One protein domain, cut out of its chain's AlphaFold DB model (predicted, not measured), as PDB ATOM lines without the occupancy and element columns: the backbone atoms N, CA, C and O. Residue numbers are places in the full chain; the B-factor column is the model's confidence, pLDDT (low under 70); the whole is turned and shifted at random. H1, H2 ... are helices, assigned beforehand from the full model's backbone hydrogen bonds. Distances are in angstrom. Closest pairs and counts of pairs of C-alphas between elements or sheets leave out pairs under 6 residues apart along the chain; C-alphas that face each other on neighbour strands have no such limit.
ATOM      1  N   LYS A   2     -26.693  50.348  27.465       80.31
ATOM      2  CA  LYS A   2     -26.644  48.872  27.665       80.31
ATOM      3  C   LYS A   2     -27.433  48.017  26.641       80.31
ATOM      4  O   LYS A   2     -26.966  46.953  26.253       80.31
ATOM      5  N   LYS A   3     -28.603  48.478  26.166       82.50
ATOM      6  CA  LYS A   3     -29.432  47.754  25.169       82.50
ATOM      7  C   LYS A   3     -28.795  47.697  23.769       82.50
ATOM      8  O   LYS A   3     -28.968  46.705  23.073       82.50
ATOM      9  N   GLN A   4     -28.064  48.741  23.371       82.44
ATOM     10  CA  GLN A   4     -27.403  48.816  22.062       82.44
ATOM     11  C   GLN A   4     -26.167  47.912  22.011       82.44
ATOM     12  O   GLN A   4     -26.006  47.176  21.044       82.44
ATOM     13  N   GLN A   5     -25.366  47.895  23.084       87.38
ATOM     14  CA  GLN A   5     -24.197  47.015  23.189       87.38
ATOM     15  C   GLN A   5     -24.588  45.535  23.089       87.38
ATOM     16  O   GLN A   5     -24.069  44.816  22.244       87.38
ATOM     17  N   LYS A   6     -25.603  45.106  23.853       88.12
ATOM     18  CA  LYS A   6     -26.095  43.718  23.836       88.12
ATOM     19  C   LYS A   6     -26.563  43.259  22.446       88.12
ATOM     20  O   LYS A   6     -26.417  42.092  22.096       88.12
ATOM     21  N   LEU A   7     -27.144  44.167  21.657       87.44
ATOM     22  CA  LEU A   7     -27.562  43.870  20.286       87.44
ATOM     23  C   LEU A   7     -26.361  43.710  19.345       87.44
ATOM     24  O   LEU A   7     -26.399  42.863  18.455       87.44
ATOM     25  N   LEU A   8     -25.315  44.518  19.532       88.75
ATOM     26  CA  LEU A   8     -24.078  44.413  18.763       88.75
ATOM     27  C   LEU A   8     -23.393  43.065  19.027       88.75
ATOM     28  O   LEU A   8     -23.074  42.346  18.083       88.75
ATOM     29  N   ASP A   9     -23.278  42.684  20.301       92.94
ATOM     30  CA  ASP A   9     -22.651  41.427  20.722       92.94
ATOM     31  C   ASP A   9     -23.389  40.210  20.134       92.94
ATOM     32  O   ASP A   9     -22.766  39.300  19.589       92.94
ATOM     33  N   ALA A  10     -24.728  40.223  20.150       92.00
ATOM     34  CA  ALA A  10     -25.541  39.156  19.561       92.00
ATOM     35  C   ALA A  10     -25.332  39.017  18.042       92.00
ATOM     36  O   ALA A  10     -25.267  37.901  17.525       92.00
ATOM     37  N   LYS A  11     -25.191  40.136  17.320       93.81
ATOM     38  CA  LYS A  11     -24.905  40.118  15.875       93.81
ATOM     39  C   LYS A  11     -23.517  39.554  15.571       93.81
ATOM     40  O   LYS A  11     -23.374  38.817  14.600       93.81
ATOM     41  N   VAL A  12     -22.517  39.876  16.393       95.81
ATOM     42  CA  VAL A  12     -21.155  39.337  16.249       95.81
ATOM     43  C   VAL A  12     -21.140  37.829  16.502       95.81
ATOM     44  O   VAL A  12     -20.566  37.084  15.710       95.81
ATOM     45  N   VAL A  13     -21.819  37.360  17.554       96.50
ATOM     46  CA  VAL A  13     -21.957  35.921  17.841       96.50
ATOM     47  C   VAL A  13     -22.624  35.191  16.678       96.50
ATOM     48  O   VAL A  13     -22.116  34.167  16.227       96.50
ATOM     49  N   GLU A  14     -23.720  35.732  16.147       97.06
ATOM     50  CA  GLU A  14     -24.419  35.128  15.014       97.06
ATOM     51  C   GLU A  14     -23.546  35.066  13.754       97.06
ATOM     52  O   GLU A  14     -23.511  34.038  13.077       97.06
ATOM     53  N   ALA A  15     -22.802  36.135  13.448       97.19
ATOM     54  CA  ALA A  15     -21.879  36.157  12.316       97.19
ATOM     55  C   ALA A  15     -20.776  35.094  12.458       97.19
ATOM     56  O   ALA A  15     -20.472  34.392  11.491       97.19
ATOM     57  N   ASN A  16     -20.229  34.922  13.664       98.00
ATOM     58  CA  ASN A  16     -19.219  33.904  13.950       98.00
ATOM     59  C   ASN A  16     -19.785  32.482  13.844       98.00
ATOM     60  O   ASN A  16     -19.154  31.621  13.231       98.00
ATOM     61  N   ASN A  17     -20.985  32.241  14.381       98.38
ATOM     62  CA  ASN A  17     -21.659  30.945  14.274       98.38
ATOM     63  C   ASN A  17     -21.933  30.589  12.813       98.38
ATOM     64  O   ASN A  17     -21.642  29.474  12.381       98.38
ATOM     65  N   LEU A  18     -22.437  31.549  12.035       98.50
ATOM     66  CA  LEU A  18     -22.697  31.363  10.616       98.50
ATOM     67  C   LEU A  18     -21.408  31.087   9.834       98.50
ATOM     68  O   LEU A  18     -21.392  30.196   8.986       98.50
ATOM     69  N   LYS A  19     -20.328  31.827  10.104       98.62
ATOM     70  CA  LYS A  19     -19.029  31.603   9.456       98.62
ATOM     71  C   LYS A  19     -18.509  30.193   9.740       98.62
ATOM     72  O   LYS A  19     -18.180  29.471   8.804       98.62
ATOM     73  N   ALA A  20     -18.499  29.789  11.010       98.56
ATOM     74  CA  ALA A  20     -18.030  28.468  11.417       98.56
ATOM     75  C   ALA A  20     -18.873  27.337  10.808       98.56
ATOM     76  O   ALA A  20     -18.325  26.330  10.365       98.56
ATOM     77  N   ALA A  21     -20.198  27.505  10.754       98.69
ATOM     78  CA  ALA A  21     -21.083  26.517  10.150       98.69
ATOM     79  C   ALA A  21     -20.867  26.393   8.634       98.69
ATOM     80  O   ALA A  21     -20.741  25.276   8.144       98.69
ATOM     81  N   ASN A  22     -20.746  27.509   7.905       98.62
ATOM     82  CA  ASN A  22     -20.443  27.481   6.467       98.62
ATOM     83  C   ASN A  22     -19.102  26.797   6.178       98.62
ATOM     84  O   ASN A  22     -19.015  25.957   5.290       98.62
ATOM     85  N   GLU A  23     -18.059  27.121   6.944       98.50
ATOM     86  CA  GLU A  23     -16.745  26.490   6.782       98.50
ATOM     87  C   GLU A  23     -16.796  24.985   7.050       98.50
ATOM     88  O   GLU A  23     -16.156  24.218   6.334       98.50
ATOM     89  N   ALA A  24     -17.558  24.552   8.057       98.69
ATOM     90  CA  ALA A  24     -17.734  23.137   8.356       98.69
ATOM     91  C   ALA A  24     -18.516  22.404   7.259       98.69
ATOM     92  O   ALA A  24     -18.085  21.335   6.842       98.69
ATOM     93  N   VAL A  25     -19.617  22.982   6.767       98.75
ATOM     94  CA  VAL A  25     -20.429  22.393   5.689       98.75
ATOM     95  C   VAL A  25     -19.633  22.298   4.391       98.75
ATOM     96  O   VAL A  25     -19.564  21.220   3.815       98.75
ATOM     97  N   ASN A  26     -18.948  23.365   3.975       98.44
ATOM     98  CA  ASN A  26     -18.157  23.360   2.740       98.44
ATOM     99  C   ASN A  26     -17.027  22.321   2.777       98.44
ATOM    100  O   ASN A  26     -16.727  21.703   1.762       98.44
ATOM    101  N   LYS A  27     -16.424  22.080   3.951       98.44
ATOM    102  CA  LYS A  27     -15.398  21.038   4.129       98.44
ATOM    103  C   LYS A  27     -15.929  19.615   3.955       98.44
ATOM    104  O   LYS A  27     -15.128  18.727   3.683       98.44
ATOM    105  N   LEU A  28     -17.239  19.383   4.094       98.81
ATOM    106  CA  LEU A  28     -17.829  18.069   3.824       98.81
ATOM    107  C   LEU A  28     -17.761  17.707   2.336       98.81
ATOM    108  O   LEU A  28     -17.834  16.526   1.998       98.81
ATOM    109  N   PHE A  29     -17.615  18.688   1.445       98.81
ATOM    110  CA  PHE A  29     -17.709  18.494   0.004       98.81
ATOM    111  C   PHE A  29     -16.364  18.657  -0.703       98.81
ATOM    112  O   PHE A  29     -15.534  19.492  -0.352       98.81
ATOM    113  N   GLY A  30     -16.151  17.832  -1.727       98.00
ATOM    114  CA  GLY A  30     -14.931  17.826  -2.538       98.00
ATOM    115  C   GLY A  30     -15.019  18.720  -3.776       98.00
ATOM    116  O   GLY A  30     -14.126  18.686  -4.623       98.00
ATOM    117  N   ASP A  31     -16.125  19.444  -3.938       97.75
ATOM    118  CA  ASP A  31     -16.419  20.330  -5.057       97.75
ATOM    119  C   ASP A  31     -17.357  21.465  -4.627       97.75
ATOM    120  O   ASP A  31     -18.181  21.296  -3.733       97.75
ATOM    121  N   GLY A  32     -17.285  22.610  -5.309       95.19
ATOM    122  CA  GLY A  32     -18.143  23.764  -5.010       95.19
ATOM    123  C   GLY A  32     -19.628  23.563  -5.342       95.19
ATOM    124  O   GLY A  32     -20.454  24.343  -4.887       95.19
ATOM    125  N   GLY A  33     -19.982  22.530  -6.118       96.56
ATOM    126  CA  GLY A  33     -21.375  22.157  -6.393       96.56
ATOM    127  C   GLY A  33     -21.987  21.236  -5.333       96.56
ATOM    128  O   GLY A  33     -23.161  20.860  -5.437       96.56
ATOM    129  N   HIS A  34     -21.195  20.842  -4.330       97.69
ATOM    130  CA  HIS A  34     -21.590  19.905  -3.283       97.69
ATOM    131  C   HIS A  34     -22.142  18.593  -3.861       97.69
ATOM    132  O   HIS A  34     -23.111  18.027  -3.352       97.69
ATOM    133  N   THR A  35     -21.594  18.135  -4.986       96.94
ATOM    134  CA  THR A  35     -22.056  16.927  -5.688       96.94
ATOM    135  C   THR A  35     -21.360  15.667  -5.188       96.94
ATOM    136  O   THR A  35     -21.887  14.567  -5.360       96.94
ATOM    137  N   LYS A  36     -20.207  15.810  -4.526       97.00
ATOM    138  CA  LYS A  36     -19.449  14.711  -3.923       97.00
ATOM    139  C   LYS A  36     -18.881  15.108  -2.566       97.00
ATOM    140  O   LYS A  36     -18.527  16.261  -2.332       97.00
ATOM    141  N   LEU A  37     -18.729  14.124  -1.684       98.56
ATOM    142  CA  LEU A  37     -18.009  14.326  -0.430       98.56
ATOM    143  C   LEU A  37     -16.522  14.566  -0.684       98.56
ATOM    144  O   LEU A  37     -15.946  14.028  -1.638       98.56
ATOM    145  N   ALA A  38     -15.902  15.335   0.204       98.38
ATOM    146  CA  ALA A  38     -14.456  15.370   0.304       98.38
ATOM    147  C   ALA A  38     -13.922  13.988   0.718       98.38
ATOM    148  O   ALA A  38     -14.640  13.126   1.243       98.38
ATOM    149  N   GLU A  39     -12.643  13.754   0.447       96.75
ATOM    150  CA  GLU A  39     -11.996  12.511   0.841       96.75
ATOM    151  C   GLU A  39     -11.940  12.384   2.371       96.75
ATOM    152  O   GLU A  39     -11.739  13.362   3.084       96.75
ATOM    153  N   GLY A  40     -12.152  11.168   2.879       96.38
ATOM    154  CA  GLY A  40     -12.065  10.874   4.311       96.38
ATOM    155  C   GLY A  40     -13.254  11.321   5.168       96.38
ATOM    156  O   GLY A  40     -13.263  10.989   6.347       96.38
ATOM    157  N   ILE A  41     -14.264  11.999   4.611       98.19
ATOM    158  CA  ILE A  41     -15.428  12.450   5.389       98.19
ATOM    159  C   ILE A  41     -16.174  11.277   6.025       98.19
ATOM    160  O   ILE A  41     -16.540  10.302   5.360       98.19
ATOM    161  N   THR A  42     -16.425  11.415   7.323       98.19
ATOM    162  CA  THR A  42     -17.109  10.445   8.176       98.19
ATOM    163  C   THR A  42     -18.435  10.992   8.706       98.19
ATOM    164  O   THR A  42     -18.711  12.192   8.667       98.19
ATOM    165  N   ALA A  43     -19.250  10.112   9.296       97.88
ATOM    166  CA  ALA A  43     -20.459  10.523  10.009       97.88
ATOM    167  C   ALA A  43     -20.153  11.477  11.183       97.88
ATOM    168  O   ALA A  43     -20.976  12.326  11.524       97.88
ATOM    169  N   THR A  44     -18.967  11.372  11.792       98.50
ATOM    170  CA  THR A  44     -18.529  12.280  12.860       98.50
ATOM    171  C   THR A  44     -18.352  13.701  12.336       98.50
ATOM    172  O   THR A  44     -18.849  14.631  12.968       98.50
ATOM    173  N   ASP A  45     -17.729  13.876  11.170       98.69
ATOM    174  CA  ASP A  45     -17.530  15.198  10.558       98.69
ATOM    175  C   ASP A  45     -18.874  15.853  10.208       98.69
ATOM    176  O   ASP A  45     -19.115  17.023  10.520       98.69
ATOM    177  N   ILE A  46     -19.802  15.069   9.650       98.75
ATOM    178  CA  ILE A  46     -21.171  15.513   9.342       98.75
ATOM    179  C   ILE A  46     -21.903  15.939  10.625       98.75
ATOM    180  O   ILE A  46     -22.525  17.005  10.674       98.75
ATOM    181  N   ASN A  47     -21.792  15.155  11.700       98.81
ATOM    182  CA  ASN A  47     -22.394  15.486  12.994       98.81
ATOM    183  C   ASN A  47     -21.781  16.748  13.624       98.81
ATOM    184  O   ASN A  47     -22.505  17.549  14.221       98.81
ATOM    185  N   GLN A  48     -20.474  16.968  13.466       98.75
ATOM    186  CA  GLN A  48     -19.810  18.193  13.916       98.75
ATOM    187  C   GLN A  48     -20.315  19.423  13.149       98.75
ATOM    188  O   GLN A  48     -20.664  20.430  13.774       98.75
ATOM    189  N   ALA A  49     -20.448  19.337  11.821       98.81
ATOM    190  CA  ALA A  49     -21.046  20.403  11.015       98.81
ATOM    191  C   ALA A  49     -22.498  20.686  11.440       98.81
ATOM    192  O   ALA A  49     -22.882  21.846  11.613       98.81
ATOM    193  N   LYS A  50     -23.283  19.640  11.728       98.75
ATOM    194  CA  LYS A  50     -24.653  19.752  12.260       98.75
ATOM    195  C   LYS A  50     -24.714  20.457  13.607       98.75
ATOM    196  O   LYS A  50     -25.603  21.281  13.830       98.75
ATOM    197  N   ALA A  51     -23.778  20.175  14.507       98.81
ATOM    198  CA  ALA A  51     -23.697  20.861  15.792       98.81
ATOM    199  C   ALA A  51     -23.408  22.363  15.619       98.81
ATOM    200  O   ALA A  51     -23.997  23.180  16.328       98.81
ATOM    201  N   LEU A  52     -22.552  22.739  14.663       98.75
ATOM    202  CA  LEU A  52     -22.257  24.142  14.350       98.75
ATOM    203  C   LEU A  52     -23.438  24.847  13.676       98.75
ATOM    204  O   LEU A  52     -23.826  25.925  14.123       98.75
ATOM    205  N   ALA A  53     -24.071  24.221  12.681       98.75
ATOM    206  CA  ALA A  53     -25.274  24.748  12.033       98.75
ATOM    207  C   ALA A  53     -26.406  24.996  13.043       98.75
ATOM    208  O   ALA A  53     -27.120  25.992  12.962       98.75
ATOM    209  N   ASN A  54     -26.531  24.145  14.064       98.62
ATOM    210  CA  ASN A  54     -27.540  24.319  15.103       98.62
ATOM    211  C   ASN A  54     -27.352  25.557  15.989       98.62
ATOM    212  O   ASN A  54     -28.345  25.993  16.577       98.62
ATOM    213  N   LYS A  55     -26.139  26.128  16.054       98.31
ATOM    214  CA  LYS A  55     -25.834  27.378  16.775       98.31
ATOM    215  C   LYS A  55     -26.221  28.639  15.992       98.31
ATOM    216  O   LYS A  55     -26.190  29.728  16.561       98.31
ATOM    217  N   VAL A  56     -26.552  28.513  14.707       98.50
ATOM    218  CA  VAL A  56     -27.016  29.629  13.871       98.50
ATOM    219  C   VAL A  56     -28.451  29.976  14.268       98.50
ATOM    220  O   VAL A  56     -29.339  29.123  14.248       98.50
ATOM    221  N   SER A  57     -28.681  31.226  14.654       97.44
ATOM    222  CA  SER A  57     -29.973  31.713  15.152       97.44
ATOM    223  C   SER A  57     -30.898  32.128  14.013       97.44
ATOM    224  O   SER A  57     -32.121  32.050  14.145       97.44
ATOM    225  N   ASN A  58     -30.342  32.577  12.884       97.75
ATOM    226  CA  ASN A  58     -31.119  32.862  11.687       97.75
ATOM    227  C   ASN A  58     -31.718  31.561  11.135       97.75
ATOM    228  O   ASN A  58     -31.006  30.723  10.585       97.75
ATOM    229  N   ALA A  59     -33.038  31.419  11.255       97.88
ATOM    230  CA  ALA A  59     -33.745  30.200  10.878       97.88
ATOM    231  C   ALA A  59     -33.575  29.825   9.396       97.88
ATOM    232  O   ALA A  59     -33.415  28.646   9.096       97.88
ATOM    233  N   GLY A  60     -33.563  30.807   8.486       98.50
ATOM    234  CA  GLY A  60     -33.381  30.567   7.050       98.50
ATOM    235  C   GLY A  60     -32.003  29.986   6.748       98.50
ATOM    236  O   GLY A  60     -31.896  28.890   6.210       98.50
ATOM    237  N   LYS A  61     -30.949  30.655   7.225       98.50
ATOM    238  CA  LYS A  61     -29.564  30.198   7.037       98.50
ATOM    239  C   LYS A  61     -29.288  28.867   7.730       98.50
ATOM    240  O   LYS A  61     -28.598  28.011   7.188       98.50
ATOM    241  N   LYS A  62     -29.837  28.671   8.933       98.62
ATOM    242  CA  LYS A  62     -29.758  27.390   9.639       98.62
ATOM    243  C   LYS A  62     -30.395  26.273   8.817       98.62
ATOM    244  O   LYS A  62     -29.819  25.195   8.734       98.62
ATOM    245  N   LYS A  63     -31.564  26.521   8.221       98.75
ATOM    246  CA  LYS A  63     -32.236  25.539   7.372       98.75
ATOM    247  C   LYS A  63     -31.384  25.190   6.150       98.75
ATOM    248  O   LYS A  63     -31.156  24.011   5.925       98.75
ATOM    249  N   GLU A  64     -30.864  26.186   5.433       98.69
ATOM    250  CA  GLU A  64     -29.981  25.978   4.271       98.69
ATOM    251  C   GLU A  64     -28.771  25.096   4.623       98.69
ATOM    252  O   GLU A  64     -28.484  24.117   3.939       98.69
ATOM    253  N   LEU A  65     -28.109  25.378   5.750       98.81
ATOM    254  CA  LEU A  65     -26.986  24.570   6.236       98.81
ATOM    255  C   LEU A  65     -27.399  23.129   6.564       98.81
ATOM    256  O   LEU A  65     -26.658  22.195   6.267       98.81
ATOM    257  N   LEU A  66     -28.559  22.934   7.197       98.75
ATOM    258  CA  LEU A  66     -29.056  21.601   7.541       98.75
ATOM    259  C   LEU A  66     -29.465  20.794   6.301       98.75
ATOM    260  O   LEU A  66     -29.227  19.588   6.288       98.75
ATOM    261  N   ASP A  67     -30.012  21.442   5.272       98.81
ATOM    262  CA  ASP A  67     -30.341  20.803   3.994       98.81
ATOM    263  C   ASP A  67     -29.057  20.298   3.293       98.81
ATOM    264  O   ASP A  67     -28.996  19.155   2.833       98.81
ATOM    265  N   GLU A  68     -27.985  21.101   3.282       98.75
ATOM    266  CA  GLU A  68     -26.674  20.685   2.754       98.75
ATOM    267  C   GLU A  68     -26.042  19.554   3.583       98.75
ATOM    268  O   GLU A  68     -25.478  18.604   3.041       98.75
ATOM    269  N   ILE A  69     -26.186  19.579   4.908       98.88
ATOM    270  CA  ILE A  69     -25.723  18.487   5.781       98.88
ATOM    271  C   ILE A  69     -26.489  17.188   5.502       98.88
ATOM    272  O   ILE A  69     -25.890  16.112   5.477       98.88
ATOM    273  N   GLU A  70     -27.799  17.264   5.262       98.81
ATOM    274  CA  GLU A  70     -28.600  16.103   4.868       98.81
ATOM    275  C   GLU A  70     -28.142  15.546   3.514       98.81
ATOM    276  O   GLU A  70     -28.042  14.329   3.336       98.81
ATOM    277  N   LYS A  71     -27.797  16.423   2.565       98.56
ATOM    278  CA  LYS A  71     -27.202  16.025   1.284       98.56
ATOM    279  C   LYS A  71     -25.871  15.295   1.489       98.56
ATOM    280  O   LYS A  71     -25.678  14.229   0.903       98.56
ATOM    281  N   ALA A  72     -24.987  15.804   2.350       98.69
ATOM    282  CA  ALA A  72     -23.730  15.137   2.690       98.69
ATOM    283  C   ALA A  72     -23.969  13.741   3.300       98.69
ATOM    284  O   ALA A  72     -23.305  12.777   2.916       98.69
ATOM    285  N   GLN A  73     -24.959  13.608   4.190       98.69
ATOM    286  CA  GLN A  73     -25.330  12.319   4.783       98.69
ATOM    287  C   GLN A  73     -25.812  11.324   3.722       98.69
ATOM    288  O   GLN A  73     -25.328  10.195   3.682       98.69
ATOM    289  N   LYS A  74     -26.686  11.751   2.802       98.56
ATOM    290  CA  LYS A  74     -27.158  10.904   1.692       98.56
ATOM    291  C   LYS A  74     -26.010  10.423   0.803       98.56
ATOM    292  O   LYS A  74     -26.005   9.267   0.385       98.56
ATOM    293  N   LEU A  75     -25.030  11.285   0.528       98.38
ATOM    294  CA  LEU A  75     -23.835  10.907  -0.230       98.38
ATOM    295  C   LEU A  75     -22.974   9.884   0.525       98.38
ATOM    296  O   LEU A  75     -22.460   8.948  -0.094       98.38
ATOM    297  N   LEU A  76     -22.825  10.033   1.846       98.38
ATOM    298  CA  LEU A  76     -22.076   9.082   2.671       98.38
ATOM    299  C   LEU A  76     -22.764   7.714   2.687       98.38
ATOM    300  O   LEU A  76     -22.114   6.697   2.442       98.38
ATOM    301  N   ASP A  77     -24.077   7.698   2.903       98.00
ATOM    302  CA  ASP A  77     -24.877   6.473   2.939       98.00
ATOM    303  C   ASP A  77     -24.826   5.746   1.589       98.00
ATOM    304  O   ASP A  77     -24.581   4.539   1.539       98.00
ATOM    305  N   ALA A  78     -24.957   6.479   0.478       97.12
ATOM    306  CA  ALA A  78     -24.824   5.919  -0.864       97.12
ATOM    307  C   ALA A  78     -23.437   5.296  -1.099       97.12
ATOM    308  O   ALA A  78     -23.338   4.211  -1.673       97.12
ATOM    309  N   LYS A  79     -22.363   5.934  -0.612       96.06
ATOM    310  CA  LYS A  79     -20.996   5.397  -0.706       96.06
ATOM    311  C   LYS A  79     -20.838   4.094   0.083       96.06
ATOM    312  O   LYS A  79     -20.193   3.167  -0.407       96.06
ATOM    313  N   VAL A  80     -21.430   4.006   1.274       96.38
ATOM    314  CA  VAL A  80     -21.416   2.785   2.101       96.38
ATOM    315  C   VAL A  80     -22.200   1.658   1.429       96.38
ATOM    316  O   VAL A  80     -21.702   0.535   1.333       96.38
ATOM    317  N   VAL A  81     -23.399   1.950   0.919       97.81
ATOM    318  CA  VAL A  81     -24.220   0.976   0.185       97.81
ATOM    319  C   VAL A  81     -23.479   0.459  -1.045       97.81
ATOM    320  O   VAL A  81     -23.404  -0.752  -1.247       97.81
TER     321      VAL A  81
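What this domain is: This is residues 2 to 81 of the 161 residues of an uncharacterized protein of Listeria grandensis FSL F6-0971 (UniProt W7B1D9). Three helices lie nearly lengthwise in an up-and-down bundle, drawn out into a rod: the short H2 sits beside both of the long helices H1 and H3, which overlap only in part along the rod. H1 sticks out at one end with its residues 2 to 9, and a long loop, residues 28 to 42, folds back from the other end of H1 to the start of H2. The printed part has 80 residues with three named helices, H1, H2 and H3 in this order, and no named strand; the class is all helix. The whole is loose, with a radius of gyration of the C-alphas of 14.5 A, and spans 55 by 21 by 17 A.

How they stand to each other: H1, residues 2 to 27, H2, residues 43 to 53, and H3, residues 59 to 81, form the bundle, up and down, each helix running against the one before it. H1 touches H2 with its residues 17 to 25 alone; the closest C-alphas are those of Ala 21 and Ala 53, 4.9 A apart. The two run opposite ways at a shallow tilt of 24 degrees and form a helical hairpin. H2 touches H3, where the closest C-alphas are those of Ala 53 and Lys 62, 5.7 A apart. This second helical hairpin has a shallow tilt of 5 degrees, opposite ways, and its centres are 9.9 A apart. H1 touches H3 through residues 18 to 25 of H1 and 61 to 69 of H3 alone. Their closest C-alphas are those of Val 25 and Ile 69, 6.6 A apart, and they run the same way at a shallow tilt of 20 degrees. In H1, H2 and H3 every backbone O i to N i+4 pair is within hydrogen-bond range.

Where its parts are: H1 begins at C-alpha 2, at (-26.644, 48.872, 27.665), and runs 38.1 A to C-alpha 27, at (-15.398, 21.038, 4.129). It is the longest helix by residues, with 26. H2, 11 residues, measures 15.2 A from C-alpha 43 to C-alpha 53. H3, 23 residues, measures 32.5 A from C-alpha 59 to C-alpha 81, which is at (-24.220, 0.976, 0.185).

The domain as a whole: The C-alphas of Lys 2 and Val 81, the first and last printed, are the two farthest apart, at 55.3 A. Without residues 2 to 9, which stand free, the body spans 42 by 20 by 17 A. The link from H1 to H2 is long, with 15 residues, and the link from H2 to H3 is tight, with 5. The printed part has no cut. The mean pLDDT of the printed part is 96.8, and no printed residue is under 70.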